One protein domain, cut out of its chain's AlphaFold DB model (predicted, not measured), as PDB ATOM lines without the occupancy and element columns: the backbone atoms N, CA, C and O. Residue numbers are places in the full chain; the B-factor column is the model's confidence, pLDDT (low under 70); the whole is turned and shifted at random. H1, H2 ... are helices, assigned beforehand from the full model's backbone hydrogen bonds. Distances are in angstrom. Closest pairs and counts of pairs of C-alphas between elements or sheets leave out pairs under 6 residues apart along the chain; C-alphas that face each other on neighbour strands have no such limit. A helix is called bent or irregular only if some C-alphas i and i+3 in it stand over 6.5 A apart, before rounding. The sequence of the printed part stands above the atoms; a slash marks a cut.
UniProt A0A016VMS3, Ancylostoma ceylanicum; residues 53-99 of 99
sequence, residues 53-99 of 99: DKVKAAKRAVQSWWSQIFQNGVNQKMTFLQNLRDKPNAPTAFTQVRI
ATOM      1  N   ASP A  53     161.395 152.703 233.642       96.94
ATOM      2  CA  ASP A  53     161.323 153.300 234.969       96.94
ATOM      3  C   ASP A  53     159.970 152.985 235.627       96.94
ATOM      4  O   ASP A  53     158.934 153.598 235.348       96.94
ATOM      5  N   LYS A  54     159.989 152.033 236.563       93.50
ATOM      6  CA  LYS A  54     158.794 151.598 237.297       93.50
ATOM      7  C   LYS A  54     158.159 152.711 238.135       93.50
ATOM      8  O   LYS A  54     156.939 152.718 238.287       93.50
ATOM      9  N   VAL A  55     158.942 153.667 238.645       96.19
ATOM     10  CA  VAL A  55     158.415 154.804 239.418       96.19
ATOM     11  C   VAL A  55     157.639 155.733 238.493       96.19
ATOM     12  O   VAL A  55     156.526 156.158 238.809       96.19
ATOM     13  N   LYS A  56     158.184 156.001 237.306       97.00
ATOM     14  CA  LYS A  56     157.504 156.794 236.279       97.00
ATOM     15  C   LYS A  56     156.247 156.098 235.754       97.00
ATOM     16  O   LYS A  56     155.225 156.764 235.577       97.00
ATOM     17  N   ALA A  57     156.285 154.778 235.568       95.56
ATOM     18  CA  ALA A  57     155.116 153.982 235.199       95.56
ATOM     19  C   ALA A  57     154.016 154.046 236.275       95.56
ATOM     20  O   ALA A  57     152.865 154.355 235.962       95.56
ATOM     21  N   ALA A  58     154.373 153.852 237.549       94.75
ATOM     22  CA  ALA A  58     153.441 153.953 238.672       94.75
ATOM     23  C   ALA A  58     152.836 155.362 238.793       94.75
ATOM     24  O   ALA A  58     151.625 155.510 238.957       94.75
ATOM     25  N   LYS A  59     153.651 156.415 238.625       95.56
ATOM     26  CA  LYS A  59     153.173 157.806 238.626       95.56
ATOM     27  C   LYS A  59     152.140 158.051 237.526       95.56
ATOM     28  O   LYS A  59     151.106 158.658 237.799       95.56
ATOM     29  N   ARG A  60     152.386 157.558 236.306       96.12
ATOM     30  CA  ARG A  60     151.428 157.658 235.190       96.12
ATOM     31  C   ARG A  60     150.120 156.928 235.491       96.12
ATOM     32  O   ARG A  60     149.058 157.492 235.244       96.12
ATOM     33  N   ALA A  61     150.188 155.729 236.070       95.81
ATOM     34  CA  ALA A  61     149.006 154.967 236.464       95.81
ATOM     35  C   ALA A  61     148.141 155.732 237.480       95.81
ATOM     36  O   ALA A  61     146.956 155.961 237.233       95.81
ATOM     37  N   VAL A  62     148.746 156.222 238.568       95.94
ATOM     38  CA  VAL A  62     148.038 156.996 239.603       95.94
ATOM     39  C   VAL A  62     147.433 158.277 239.027       95.94
ATOM     40  O   VAL A  62     146.271 158.585 239.297       95.94
ATOM     41  N   GLN A  63     148.178 159.000 238.184       95.62
ATOM     42  CA  GLN A  63     147.668 160.188 237.492       95.62
ATOM     43  C   GLN A  63     146.484 159.856 236.578       95.62
ATOM     44  O   GLN A  63     145.498 160.591 236.570       95.62
ATOM     45  N   SER A  64     146.549 158.740 235.846       95.56
ATOM     46  CA  SER A  64     145.456 158.274 234.994       95.56
ATOM     47  C   SER A  64     144.194 158.007 235.814       95.56
ATOM     48  O   SER A  64     143.127 158.494 235.438       95.56
ATOM     49  N   TRP A  65     144.302 157.286 236.933       96.56
ATOM     50  CA  TRP A  65     143.161 156.992 237.804       96.56
ATOM     51  C   TRP A  65     142.571 158.262 238.409       96.56
ATOM     52  O   TRP A  65     141.362 158.466 238.331       96.56
ATOM     53  N   TRP A  66     143.414 159.159 238.926       95.06
ATOM     54  CA  TRP A  66     142.962 160.431 239.487       95.06
ATOM     55  C   TRP A  66     142.269 161.315 238.446       95.06
ATOM     56  O   TRP A  66     141.251 161.941 238.732       95.06
ATOM     57  N   SER A  67     142.777 161.333 237.209       94.19
ATOM     58  CA  SER A  67     142.262 162.205 236.149       94.19
ATOM     59  C   SER A  67     140.827 161.895 235.712       94.19
ATOM     60  O   SER A  67     140.188 162.748 235.093       94.19
ATOM     61  N   GLN A  68     140.289 160.719 236.061       94.81
ATOM     62  CA  GLN A  68     138.923 160.334 235.704       94.81
ATOM     63  C   GLN A  68     137.879 161.330 236.222       94.81
ATOM     64  O   GLN A  68     136.870 161.548 235.553       94.81
ATOM     65  N   ILE A  69     138.128 161.988 237.361       91.88
ATOM     66  CA  ILE A  69     137.207 163.002 237.891       91.88
ATOM     67  C   ILE A  69     137.039 164.199 236.940       91.88
ATOM     68  O   ILE A  69     135.965 164.793 236.882       91.88
ATOM     69  N   PHE A  70     138.069 164.550 236.170       91.50
ATOM     70  CA  PHE A  70     137.995 165.651 235.205       91.50
ATOM     71  C   PHE A  70     137.331 165.228 233.895       91.50
ATOM     72  O   PHE A  70     136.764 166.066 233.202       91.50
ATOM     73  N   GLN A  71     137.386 163.937 233.566       90.81
ATOM     74  CA  GLN A  71     136.764 163.386 232.362       90.81
ATOM     75  C   GLN A  71     135.267 163.154 232.563       90.81
ATOM     76  O   GLN A  71     134.465 163.429 231.675       90.81
ATOM     77  N   ASN A  72     134.886 162.637 233.733       89.19
ATOM     78  CA  ASN A  72     133.506 162.297 234.033       89.19
ATOM     79  C   ASN A  72     133.228 162.455 235.529       89.19
ATOM     80  O   ASN A  72     133.267 161.491 236.297       89.19
ATOM     81  N   GLY A  73     132.950 163.698 235.922       84.69
ATOM     82  CA  GLY A  73     132.868 164.138 237.311       84.69
ATOM     83  C   GLY A  73     131.954 163.331 238.232       84.69
ATOM     84  O   GLY A  73     131.114 162.519 237.826       84.69
ATOM     85  N   VAL A  74     132.125 163.593 239.521       89.56
ATOM     86  CA  VAL A  74     131.280 163.095 240.608       89.56
ATOM     87  C   VAL A  74     130.421 164.241 241.135       89.56
ATOM     88  O   VAL A  74     130.789 165.409 241.022       89.56
ATOM     89  N   ASN A  75     129.248 163.928 241.682       87.94
ATOM     90  CA  ASN A  75     128.404 164.957 242.289       87.94
ATOM     91  C   ASN A  75     128.943 165.368 243.671       87.94
ATOM     92  O   ASN A  75     129.689 164.630 244.312       87.94
ATOM     93  N   GLN A  76     128.493 166.521 244.167       88.31
ATOM     94  CA  GLN A  76     128.912 167.052 245.470       88.31
ATOM     95  C   GLN A  76     128.447 166.209 246.670       88.31
ATOM     96  O   GLN A  76     128.986 166.364 247.760       88.31
ATOM     97  N   LYS A  77     127.472 165.301 246.494       90.06
ATOM     98  CA  LYS A  77     127.038 164.391 247.568       90.06
ATOM     99  C   LYS A  77     128.070 163.297 247.850       90.06
ATOM    100  O   LYS A  77     127.966 162.645 248.884       90.06
ATOM    101  N   MET A  78     129.019 163.060 246.934       88.94
ATOM    102  CA  MET A  78     130.116 162.091 247.086       88.94
ATOM    103  C   MET A  78     129.645 160.688 247.510       88.94
ATOM    104  O   MET A  78     130.345 159.957 248.204       88.94
ATOM    105  N   THR A  79     128.434 160.304 247.097       91.75
ATOM    106  CA  THR A  79     127.850 158.991 247.389       91.75
ATOM    107  C   THR A  79     128.140 158.042 246.234       91.75
ATOM    108  O   THR A  79     127.815 158.350 245.084       91.75
ATOM    109  N   PHE A  80     128.723 156.879 246.530       92.06
ATOM    110  CA  PHE A  80     128.932 155.843 245.526       92.06
ATOM    111  C   PHE A  80     127.612 155.117 245.252       92.06
ATOM    112  O   PHE A  80     127.143 154.315 246.056       92.06
ATOM    113  N   LEU A  81     126.991 155.443 244.122       92.56
ATOM    114  CA  LEU A  81     125.709 154.897 243.693       92.56
ATOM    115  C   LEU A  81     125.897 153.981 242.482       92.56
ATOM    116  O   LEU A  81     126.821 154.165 241.689       92.56
ATOM    117  N   GLN A  82     124.976 153.040 242.288       92.69
ATOM    118  CA  GLN A  82     125.020 152.118 241.153       92.69
ATOM    119  C   GLN A  82     125.014 152.862 239.801       92.69
ATOM    120  O   GLN A  82     125.783 152.533 238.908       92.69
ATOM    121  N   ASN A  83     124.266 153.965 239.683       90.69
ATOM    122  CA  ASN A  83     124.286 154.810 238.481       90.69
ATOM    123  C   ASN A  83     125.641 155.509 238.232       90.69
ATOM    124  O   ASN A  83     125.975 155.793 237.084       90.69
ATOM    125  N   LEU A  84     126.426 155.793 239.278       92.19
ATOM    126  CA  LEU A  84     127.787 156.312 239.141       92.19
ATOM    127  C   LEU A  84     128.727 155.219 238.633       92.19
ATOM    128  O   LEU A  84     129.624 155.527 237.856       92.19
ATOM    129  N   ARG A  85     128.526 153.974 239.078       92.12
ATOM    130  CA  ARG A  85     129.313 152.807 238.668       92.12
ATOM    131  C   ARG A  85     129.066 152.431 237.210       92.12
ATOM    132  O   ARG A  85     130.020 152.148 236.494       92.12
ATOM    133  N   ASP A  86     127.803 152.450 236.798       93.38
ATOM    134  CA  ASP A  86     127.368 151.879 235.521       93.38
ATOM    135  C   ASP A  86     127.380 152.891 234.368       93.38
ATOM    136  O   ASP A  86     127.201 152.516 233.208       93.38
ATOM    137  N   LYS A  87     127.593 154.186 234.648       91.00
ATOM    138  CA  LYS A  87     127.684 155.192 233.584       91.00
ATOM    139  C   LYS A  87     128.917 154.945 232.693       91.00
ATOM    140  O   LYS A  87     129.968 154.536 233.194       91.00
ATOM    141  N   PRO A  88     128.852 155.271 231.389       91.69
ATOM    142  CA  PRO A  88     130.018 155.215 230.509       91.69
ATOM    143  C   PRO A  88     131.180 156.039 231.073       91.69
ATOM    144  O   PRO A  88     130.964 157.162 231.524       91.69
ATOM    145  N   ASN A  89     132.404 155.504 231.040       90.50
ATOM    146  CA  ASN A  89     133.606 156.148 231.593       90.50
ATOM    147  C   ASN A  89     133.454 156.550 233.072       90.50
ATOM    148  O   ASN A  89     133.837 157.655 233.463       90.50
ATOM    149  N   ALA A  90     132.828 155.700 233.889       94.06
ATOM    150  CA  ALA A  90     132.676 155.938 235.317       94.06
ATOM    151  C   ALA A  90     134.036 156.181 236.007       94.06
ATOM    152  O   ALA A  90     134.988 155.438 235.755       94.06
ATOM    153  N   PRO A  91     134.144 157.170 236.917       94.75
ATOM    154  CA  PRO A  91     135.384 157.495 237.618       94.75
ATOM    155  C   PRO A  91     135.667 156.516 238.776       94.75
ATOM    156  O   PRO A  91     135.955 156.930 239.897       94.75
ATOM    157  N   THR A  92     135.535 155.208 238.541       94.94
ATOM    158  CA  THR A  92     135.642 154.172 239.584       94.94
ATOM    159  C   THR A  92     137.056 154.041 240.137       94.94
ATOM    160  O   THR A  92     137.222 153.857 241.344       94.94
ATOM    161  N   ALA A  93     138.081 154.213 239.299       95.69
ATOM    162  CA  ALA A  93     139.459 154.193 239.768       95.69
ATOM    163  C   ALA A  93     139.762 155.425 240.624       95.69
ATOM    164  O   ALA A  93     140.381 155.290 241.679       95.69
ATOM    165  N   PHE A  94     139.245 156.595 240.221       94.75
ATOM    166  CA  PHE A  94     139.293 157.818 241.023       94.75
ATOM    167  C   PHE A  94     138.662 157.614 242.412       94.75
ATOM    168  O   PHE A  94     139.258 157.995 243.414       94.75
ATOM    169  N   THR A  95     137.494 156.963 242.504       93.88
ATOM    170  CA  THR A  95     136.819 156.757 243.802       93.88
ATOM    171  C   THR A  95     137.588 155.861 244.778       93.88
ATOM    172  O   THR A  95     137.253 155.841 245.960       93.88
ATOM    173  N   GLN A  96     138.609 155.137 244.308       94.44
ATOM    174  CA  GLN A  96     139.409 154.214 245.115       94.44
ATOM    175  C   GLN A  96     140.812 154.747 245.458       94.44
ATOM    176  O   GLN A  96     141.492 154.166 246.306       94.44
ATOM    177  N   VAL A  97     141.264 155.834 244.824       91.75
ATOM    178  CA  VAL A  97     142.593 156.413 245.067       91.75
ATOM    179  C   VAL A  97     142.559 157.513 246.118       91.75
ATOM    180  O   VAL A  97     141.566 158.213 246.314       91.75
ATOM    181  N   ARG A  98     143.714 157.707 246.744       80.62
ATOM    182  CA  ARG A  98     144.030 158.877 247.552       80.62
ATOM    183  C   ARG A  98     145.356 159.444 247.062       80.62
ATOM    184  O   ARG A  98     146.300 158.678 246.873       80.62
ATOM    185  N   ILE A  99     145.405 160.757 246.870       65.06
ATOM    186  CA  ILE A  99     146.634 161.534 246.669       65.06
ATOM    187  C   ILE A  99     146.825 162.423 247.890       65.06
ATOM    188  O   ILE A  99     145.794 162.908 248.413       65.06
TER     189      ILE A  99
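What this domain is: This is residues 53 to 99 of the 99 residues of a protein of Ancylostoma ceylanicum (UniProt A0A016VMS3). Look first for one long helix, H1, and for the arm that sticks out from a small body: residues 53 to 61, of which 54 to 61 belong to H1. In that body the short helix H3 packs on residues 65 to 69 of H1, and the short helix H2 sits away from H1, beyond H3. The printed part has 47 residues with three named helices, in the order H1, H2, H3, and no named strand; the class is all helix. It is only just loose, close to compact, with a radius of gyration of the C-alphas of 11.9 A, and elongated, spanning 37 by 20 by 15 A.

How they stand to each other: Start with H1, residues 54 to 71, which has a kink of 30 degrees near residue 65. It is irregular, but only just: C-alphas 66 and 69 are 6.50 A apart. With residues 65 to 69 alone it touches H3, residues 92 to 96; the closest C-alphas, of Trp 66 and Phe 94, are 4.8 A apart. From H3 go on to H2, residues 82 to 86, which is close but not clearly touching: the closest C-alphas, of Arg 85 and Thr 92, are 6.5 A apart. H1 and H2 are apart. In H2 the O i to N i+4 pair is within hydrogen-bond range; in H1 11 of 14 are, and in H3 0 of 1, beside 2 of 2 O i to N i+3 pairs.

Where its parts are: Find C-alpha 54 at (158.794, 151.598, 237.297); from there H1 runs 25.5 A to C-alpha 71 at (136.764, 163.386, 232.362). H2 measures 6.1 A and H3 6.7 A, ending at C-alpha 96 at (139.409, 154.214, 245.115).

The domain as a whole: The C-alphas farthest apart, of Asp 53 and Lys 77, are 38.2 A apart. The printed part has no cut; the link H1 to H2 is short and H2 to H3 tight. Mean pLDDT of the printed part is 92.2, and residue 99, the chain's last, is under 70.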